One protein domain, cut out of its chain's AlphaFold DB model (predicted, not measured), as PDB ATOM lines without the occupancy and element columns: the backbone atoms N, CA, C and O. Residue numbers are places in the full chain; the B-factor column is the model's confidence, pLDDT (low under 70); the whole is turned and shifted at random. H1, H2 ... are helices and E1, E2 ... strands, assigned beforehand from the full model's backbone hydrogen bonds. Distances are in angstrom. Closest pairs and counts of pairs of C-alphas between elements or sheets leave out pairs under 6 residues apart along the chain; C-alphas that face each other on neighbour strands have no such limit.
ATOM      1  N   GLY A  39      37.310   9.215   1.626       86.88
ATOM      2  CA  GLY A  39      38.569   9.328   2.360       86.88
ATOM      3  C   GLY A  39      39.028   7.952   2.846       86.88
ATOM      4  O   GLY A  39      38.364   6.957   2.535       86.88
ATOM      5  N   PRO A  40      40.133   7.864   3.597       90.19
ATOM      6  CA  PRO A  40      40.571   6.598   4.165       90.19
ATOM      7  C   PRO A  40      39.560   6.109   5.206       90.19
ATOM      8  O   PRO A  40      39.062   6.867   6.039       90.19
ATOM      9  N   CYS A  41      39.239   4.823   5.151       90.12
ATOM     10  CA  CYS A  41      38.463   4.134   6.161       90.12
ATOM     11  C   CYS A  41      39.195   4.243   7.497       90.12
ATOM     12  O   CYS A  41      40.361   3.866   7.586       90.12
ATOM     13  N   ARG A  42      38.498   4.693   8.545       88.44
ATOM     14  CA  ARG A  42      39.080   4.863   9.886       88.44
ATOM     15  C   ARG A  42      39.592   3.559  10.518       88.44
ATOM     16  O   ARG A  42      40.371   3.634  11.454       88.44
ATOM     17  N   VAL A  43      39.171   2.393  10.018       89.38
ATOM     18  CA  VAL A  43      39.569   1.080  10.559       89.38
ATOM     19  C   VAL A  43      40.773   0.497   9.818       89.38
ATOM     20  O   VAL A  43      41.731   0.071  10.446       89.38
ATOM     21  N   CYS A  44      40.745   0.479   8.481       91.81
ATOM     22  CA  CYS A  44      41.752  -0.228   7.679       91.81
ATOM     23  C   CYS A  44      42.527   0.646   6.685       91.81
ATOM     24  O   CYS A  44      43.285   0.118   5.876       91.81
ATOM     25  N   GLY A  45      42.282   1.956   6.644       89.56
ATOM     26  CA  GLY A  45      42.951   2.891   5.729       89.56
ATOM     27  C   GLY A  45      42.540   2.790   4.252       89.56
ATOM     28  O   GLY A  45      42.803   3.716   3.489       89.56
ATOM     29  N   LYS A  46      41.847   1.720   3.831       91.31
ATOM     30  CA  LYS A  46      41.317   1.563   2.460       91.31
ATOM     31  C   LYS A  46      40.333   2.681   2.106       91.31
ATOM     32  O   LYS A  46      39.748   3.299   2.985       91.31
ATOM     33  N   SER A  47      40.061   2.886   0.819       90.12
ATOM     34  CA  SER A  47      39.049   3.854   0.374       90.12
ATOM     35  C   SER A  47      37.677   3.571   1.001       90.12
ATOM     36  O   SER A  47      37.137   2.468   0.896       90.12
ATOM     37  N   GLY A  48      37.122   4.573   1.674       88.50
ATOM     38  CA  GLY A  48      35.816   4.536   2.311       88.50
ATOM     39  C   GLY A  48      34.978   5.751   1.948       88.50
ATOM     40  O   GLY A  48      35.424   6.664   1.246       88.50
ATOM     41  N   ILE A  49      33.741   5.764   2.442       87.94
ATOM     42  CA  ILE A  49      32.876   6.935   2.349       87.94
ATOM     43  C   ILE A  49      32.376   7.382   3.714       87.94
ATOM     44  O   ILE A  49      32.300   6.584   4.642       87.94
ATOM     45  N   ARG A  50      32.014   8.659   3.833       84.38
ATOM     46  CA  ARG A  50      31.393   9.209   5.042       84.38
ATOM     47  C   ARG A  50      30.039   8.527   5.291       84.38
ATOM     48  O   ARG A  50      29.150   8.584   4.438       84.38
ATOM     49  N   ARG A  51      29.898   7.864   6.439       83.31
ATOM     50  CA  ARG A  51      28.712   7.135   6.905       83.31
ATOM     51  C   ARG A  51      28.137   7.829   8.140       83.31
ATOM     52  O   ARG A  51      28.877   8.234   9.031       83.31
ATOM     53  N   TYR A  52      26.813   7.919   8.179       76.69
ATOM     54  CA  TYR A  52      26.044   8.393   9.327       76.69
ATOM     55  C   TYR A  52      25.323   7.180   9.912       76.69
ATOM     56  O   TYR A  52      24.610   6.491   9.179       76.69
ATOM     57  N   MET A  53      25.527   6.879  11.193       72.44
ATOM     58  CA  MET A  53      24.743   5.848  11.875       72.44
ATOM     59  C   MET A  53      23.578   6.530  12.577       72.44
ATOM     60  O   MET A  53      23.750   7.109  13.631       72.44
ATOM     61  N   ILE A  54      22.398   6.493  11.959       62.25
ATOM     62  CA  ILE A  54      21.210   7.234  12.427       62.25
ATOM     63  C   ILE A  54      20.678   6.684  13.763       62.25
ATOM     64  O   ILE A  54      20.042   7.402  14.517       62.25
ATOM     65  N   ALA A  55      20.931   5.405  14.057       61.59
ATOM     66  CA  ALA A  55      20.373   4.717  15.224       61.59
ATOM     67  C   ALA A  55      21.245   4.809  16.492       61.59
ATOM     68  O   ALA A  55      20.889   4.232  17.516       61.59
ATOM     69  N   CYS A  56      22.396   5.476  16.420       64.69
ATOM     70  CA  CYS A  56      23.283   5.692  17.556       64.69
ATOM     71  C   CYS A  56      23.772   7.132  17.464       64.69
ATOM     72  O   CYS A  56      24.325   7.487  16.423       64.69
ATOM     73  N   ASP A  57      23.583   7.937  18.509       66.06
ATOM     74  CA  ASP A  57      24.093   9.311  18.584       66.06
ATOM     75  C   ASP A  57      25.626   9.298  18.652       66.06
ATOM     76  O   ASP A  57      26.250   9.505  19.691       66.06
ATOM     77  N   LEU A  58      26.256   8.968  17.527       65.94
ATOM     78  CA  LEU A  58      27.693   9.029  17.387       65.94
ATOM     79  C   LEU A  58      28.101  10.503  17.353       65.94
ATOM     80  O   LEU A  58      27.513  11.272  16.589       65.94
ATOM     81  N   PRO A  59      29.141  10.889  18.110       65.31
ATOM     82  CA  PRO A  59      29.569  12.281  18.210       65.31
ATOM     83  C   PRO A  59      29.996  12.859  16.855       65.31
ATOM     84  O   PRO A  59      29.857  14.056  16.626       65.31
ATOM     85  N   GLU A  60      30.471  12.013  15.929       74.75
ATOM     86  CA  GLU A  60      30.853  12.426  14.581       74.75
ATOM     87  C   GLU A  60      30.568  11.355  13.511       74.75
ATOM     88  O   GLU A  60      30.714  10.152  13.756       74.75
ATOM     89  N   PRO A  61      30.254  11.763  12.266       79.38
ATOM     90  CA  PRO A  61      30.195  10.853  11.127       79.38
ATOM     91  C   PRO A  61      31.584  10.333  10.744       79.38
ATOM     92  O   PRO A  61      32.540  11.094  10.587       79.38
ATOM     93  N   MET A  62      31.680   9.030  10.493       85.94
ATOM     94  CA  MET A  62      32.948   8.348  10.224       85.94
ATOM     95  C   MET A  62      33.120   8.017   8.745       85.94
ATOM     96  O   MET A  62      32.150   7.752   8.037       85.94
ATOM     97  N   ILE A  63      34.364   7.974   8.270       89.44
ATOM     98  CA  ILE A  63      34.679   7.447   6.939       89.44
ATOM     99  C   ILE A  63      34.954   5.951   7.071       89.44
ATOM    100  O   ILE A  63      35.883   5.544   7.765       89.44
ATOM    101  N   LEU A  64      34.140   5.126   6.414       89.19
ATOM    102  CA  LEU A  64      34.228   3.668   6.478       89.19
ATOM    103  C   LEU A  64      34.131   3.058   5.081       89.19
ATOM    104  O   LEU A  64      33.360   3.533   4.240       89.19
ATOM    105  N   CYS A  65      34.901   1.996   4.832       89.44
ATOM    106  CA  CYS A  65      34.653   1.134   3.682       89.44
ATOM    107  C   CYS A  65      33.368   0.320   3.902       89.44
ATOM    108  O   CYS A  65      32.831   0.248   5.012       89.44
ATOM    109  N   ASP A  66      32.859  -0.286   2.833       86.69
ATOM    110  CA  ASP A  66      31.577  -0.994   2.864       86.69
ATOM    111  C   ASP A  66      31.582  -2.206   3.796       86.69
ATOM    112  O   ASP A  66      30.568  -2.487   4.429       86.69
ATOM    113  N   GLU A  67      32.717  -2.890   3.900       87.56
ATOM    114  CA  GLU A  67      32.918  -4.053   4.766       87.56
ATOM    115  C   GLU A  67      32.775  -3.678   6.245       87.56
ATOM    116  O   GLU A  67      31.832  -4.119   6.901       87.56
ATOM    117  N   HIS A  68      33.617  -2.766   6.744       88.00
ATOM    118  CA  HIS A  68      33.547  -2.309   8.136       88.00
ATOM    119  C   HIS A  68      32.213  -1.630   8.459       88.00
ATOM    120  O   HIS A  68      31.688  -1.789   9.556       88.00
ATOM    121  N   TYR A  69      31.621  -0.903   7.506       87.00
ATOM    122  CA  TYR A  69      30.294  -0.326   7.706       87.00
ATOM    123  C   TYR A  69      29.211  -1.398   7.917       87.00
ATOM    124  O   TYR A  69      28.359  -1.232   8.791       87.00
ATOM    125  N   LYS A  70      29.223  -2.482   7.130       86.44
ATOM    126  CA  LYS A  70      28.271  -3.597   7.285       86.44
ATOM    127  C   LYS A  70      28.490  -4.337   8.601       86.44
ATOM    128  O   LYS A  70      27.515  -4.547   9.312       86.44
ATOM    129  N   MET A  71      29.743  -4.631   8.939       87.00
ATOM    130  CA  MET A  71      30.124  -5.303  10.183       87.00
ATOM    131  C   MET A  71      29.609  -4.550  11.418       87.00
ATOM    132  O   MET A  71      28.824  -5.098  12.185       87.00
ATOM    133  N   ILE A  72      29.929  -3.256  11.553       86.50
ATOM    134  CA  ILE A  72      29.471  -2.452  12.702       86.50
ATOM    135  C   ILE A  72      27.936  -2.394  12.739       86.50
ATOM    136  O   ILE A  72      27.318  -2.470  13.798       86.50
ATOM    137  N   ARG A  73      27.280  -2.283  11.577       84.75
ATOM    138  CA  ARG A  73      25.813  -2.280  11.508       84.75
ATOM    139  C   ARG A  73      25.206  -3.602  11.994       84.75
ATOM    140  O   ARG A  73      24.131  -3.580  12.596       84.75
ATOM    141  N   GLU A  74      25.843  -4.732  11.713       85.00
ATOM    142  CA  GLU A  74      25.408  -6.051  12.178       85.00
ATOM    143  C   GLU A  74      25.616  -6.219  13.682       85.00
ATOM    144  O   GLU A  74      24.686  -6.647  14.367       85.00
ATOM    145  N   GLU A  75      26.757  -5.783  14.211       86.38
ATOM    146  CA  GLU A  75      27.030  -5.781  15.653       86.38
ATOM    147  C   GLU A  75      26.016  -4.932  16.423       86.38
ATOM    148  O   GLU A  75      25.414  -5.401  17.389       86.38
ATOM    149  N   LEU A  76      25.738  -3.711  15.952       86.25
ATOM    150  CA  LEU A  76      24.718  -2.845  16.547       86.25
ATOM    151  C   LEU A  76      23.330  -3.490  16.505       86.25
ATOM    152  O   LEU A  76      22.570  -3.414  17.471       86.25
ATOM    153  N   ARG A  77      22.991  -4.162  15.399       84.06
ATOM    154  CA  ARG A  77      21.723  -4.888  15.273       84.06
ATOM    155  C   ARG A  77      21.639  -6.048  16.264       84.06
ATOM    156  O   ARG A  77      20.570  -6.263  16.834       84.06
ATOM    157  N   ALA A  78      22.724  -6.793  16.461       83.50
ATOM    158  CA  ALA A  78      22.788  -7.888  17.422       83.50
ATOM    159  C   ALA A  78      22.671  -7.375  18.865       83.50
ATOM    160  O   ALA A  78      21.852  -7.884  19.631       83.50
ATOM    161  N   ALA A  79      23.407  -6.314  19.208       86.38
ATOM    162  CA  ALA A  79      23.348  -5.677  20.520       86.38
ATOM    163  C   ALA A  79      21.935  -5.165  20.838       86.38
ATOM    164  O   ALA A  79      21.395  -5.466  21.903       86.38
ATOM    165  N   LEU A  80      21.296  -4.467  19.892       85.56
ATOM    166  CA  LEU A  80      19.925  -3.987  20.055       85.56
ATOM    167  C   LEU A  80      18.938  -5.147  20.243       85.56
ATOM    168  O   LEU A  80      18.090  -5.090  21.128       85.56
ATOM    169  N   ARG A  81      19.058  -6.217  19.446       84.44
ATOM    170  CA  ARG A  81      18.213  -7.415  19.593       84.44
ATOM    171  C   ARG A  81      18.339  -8.034  20.981       84.44
ATOM    172  O   ARG A  81      17.311  -8.332  21.579       84.44
ATOM    173  N   ARG A  82      19.565  -8.173  21.495       84.19
ATOM    174  CA  ARG A  82      19.816  -8.702  22.842       84.19
ATOM    175  C   ARG A  82      19.125  -7.852  23.909       84.19
ATOM    176  O   ARG A  82      18.369  -8.392  24.706       84.19
ATOM    177  N   ILE A  83      19.296  -6.529  23.860       87.00
ATOM    178  CA  ILE A  83      18.657  -5.599  24.810       87.00
ATOM    179  C   ILE A  83      17.126  -5.712  24.751       87.00
ATOM    180  O   ILE A  83      16.459  -5.754  25.783       87.00
ATOM    181  N   LEU A  84      16.548  -5.764  23.547       86.88
ATOM    182  CA  LEU A  84      15.097  -5.884  23.377       86.88
ATOM    183  C   LEU A  84      14.564  -7.232  23.874       86.88
ATOM    184  O   LEU A  84      13.466  -7.281  24.424       86.88
ATOM    185  N   GLN A  85      15.327  -8.312  23.701       84.25
ATOM    186  CA  GLN A  85      14.974  -9.634  24.208       84.25
ATOM    187  C   GLN A  85      15.029  -9.682  25.740       84.25
ATOM    188  O   GLN A  85      14.069 -10.141  26.352       84.25
ATOM    189  N   GLU A  86      16.093  -9.157  26.356       85.56
ATOM    190  CA  GLU A  86      16.236  -9.069  27.819       85.56
ATOM    191  C   GLU A  86      15.092  -8.273  28.459       85.56
ATOM    192  O   GLU A  86      14.584  -8.646  29.513       85.56
ATOM    193  N   LYS A  87      14.634  -7.205  27.796       88.44
ATOM    194  CA  LYS A  87      13.500  -6.391  28.260       88.44
ATOM    195  C   LYS A  87      12.123  -6.949  27.881       88.44
ATOM    196  O   LYS A  87      11.119  -6.309  28.180       88.44
ATOM    197  N   GLY A  88      12.051  -8.094  27.197       87.50
ATOM    198  CA  GLY A  88      10.787  -8.688  26.744       87.50
ATOM    199  C   GLY A  88      10.038  -7.865  25.685       87.50
ATOM    200  O   GLY A  88       8.853  -8.087  25.458       87.50
ATOM    201  N   LEU A  89      10.716  -6.918  25.029       85.31
ATOM    202  CA  LEU A  89      10.145  -6.028  24.011       85.31
ATOM    203  C   LEU A  89      10.209  -6.621  22.598       85.31
ATOM    204  O   LEU A  89       9.656  -6.040  21.663       85.31
ATOM    205  N   LEU A  90      10.890  -7.757  22.419       80.00
ATOM    206  CA  LEU A  90      10.937  -8.470  21.147       80.00
ATOM    207  C   LEU A  90       9.840  -9.554  21.103       80.00
ATOM    208  O   LEU A  90       9.888 -10.501  21.892       80.00
ATOM    209  N   PRO A  91       8.864  -9.473  20.180       78.06
ATOM    210  CA  PRO A  91       7.859 -10.519  20.011       78.06
ATOM    211  C   PRO A  91       8.497 -11.883  19.708       78.06
ATOM    212  O   PRO A  91       9.362 -11.978  18.837       78.06
ATOM    213  N   ARG A  92       8.014 -12.960  20.347       68.12
ATOM    214  CA  ARG A  92       8.535 -14.335  20.159       68.12
ATOM    215  C   ARG A  92       8.538 -14.793  18.696       68.12
ATOM    216  O   ARG A  92       9.523 -15.361  18.240       68.12
ATOM    217  N   LYS A  93       7.521 -14.394  17.922       67.75
ATOM    218  CA  LYS A  93       7.426 -14.639  16.468       67.75
ATOM    219  C   LYS A  93       8.619 -14.090  15.664       67.75
ATOM    220  O   LYS A  93       8.886 -14.573  14.573       67.75
ATOM    221  N   ILE A  94       9.308 -13.063  16.170       65.88
ATOM    222  CA  ILE A  94      10.497 -12.456  15.543       65.88
ATOM    223  C   ILE A  94      11.789 -13.146  16.007       65.88
ATOM    224  O   ILE A  94      12.789 -13.090  15.298       65.88
ATOM    225  N   ILE A  95      11.781 -13.780  17.183       61.47
ATOM    226  CA  ILE A  95      12.909 -14.563  17.711       61.47
ATOM    227  C   ILE A  95      13.003 -15.905  16.977       61.47
ATOM    228  O   ILE A  95      14.086 -16.312  16.577       61.47
ATOM    229  N   GLU A  96      11.860 -16.569  16.795       60.06
ATOM    230  CA  GLU A  96      11.748 -17.910  16.198       60.06
ATOM    231  C   GLU A  96      11.936 -17.905  14.683       60.06
ATOM    232  O   GLU A  96      12.389 -18.882  14.091       60.06
ATOM    233  N   ALA A  97      11.598 -16.793  14.041       60.09
ATOM    234  CA  ALA A  97      11.857 -16.612  12.637       60.09
ATOM    235  C   ALA A  97      13.247 -15.973  12.498       60.09
ATOM    236  O   ALA A  97      13.445 -14.823  12.889       60.09
TER     237      ALA A  97
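Overview. This is residues 39 to 97 of the 116 residues of an uncharacterized protein of Candidatus Bathyarchaeota archaeon (UniProt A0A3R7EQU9). Picture a small head with a long shaft: a two-stranded hairpin of E1 and E2 sits at one end, and the single long helix H1 starts beside it and runs away from it to make most of the length. At the far end of H1 the short helix H2 follows after a turn, well away from the hairpin. The printed part has 59 residues with two named strands and two named helices, in the order E1, E2, H1, H2; the sheet, E1 - E2, is antiparallel, and the class is mixed, helices and strands. The whole is loose, with a radius of gyration of the C-alphas of 14.6 A, and its C-alphas span 42 by 23 by 13 A, an outline that is only just flat.

Along the chain. Start at Gly 39, whose C-alpha is at (38.569, 9.328, 2.360), and go on to C-alpha 47 at (39.049, 3.854, 0.374), where strand E1 begins; it covers residues 47 to 51 and measures 12.7 A from first to last C-alpha. Strand E2 covers residues 62 to 64, 6.1 A long. Find C-alpha 66 at (31.577, -0.994, 2.864); from there helix H1, residues 66 to 86, runs 30.4 A to C-alpha 86 at (16.236, -9.069, 27.819). Helix H2, residues 92 to 96, is 6.2 A long and ends with C-alpha 96 at (11.748, -17.910, 16.198).

Arrangement. Look first at E1 and E2, an antiparallel hairpin with 138 degrees between their directions. The C-alphas of Arg 50 and Ile 63 face each other at 4.2 A. N 51 and O 62, 2.8 A apart, and N 49 and O 64, 2.9 A apart, are within hydrogen-bond range. Residues 39 to 40 make a short antiparallel pairing with residues 47 to 48 of E1. Next look at Gly 48 and Asp 66: their C-alphas, the closest of E1 and H1, are 7.0 A apart. The residues of H1 that come within 10 A of the sheet's C-alphas are 66 to 72. H2 is apart from E1 and from E2. H1 and H2 are only just apart, their closest C-alphas 8.4 A from each other. In H1 and H2 every O i to N i+4 pair is within hydrogen-bond range.

Size, cuts and confidence. The two C-alphas farthest apart are those of Gly 39 and Arg 92, at 42.2 A. The printed part has no cut. The links from E2 to H1 and from H1 to H2 are tight, the link from E1 to E2 is short, with 10 residues, and there is no long link. In the B-factor column the mean pLDDT of the printed part is 81.4; look for values under 70 at residues 54 to 59 and residues 92 to 97.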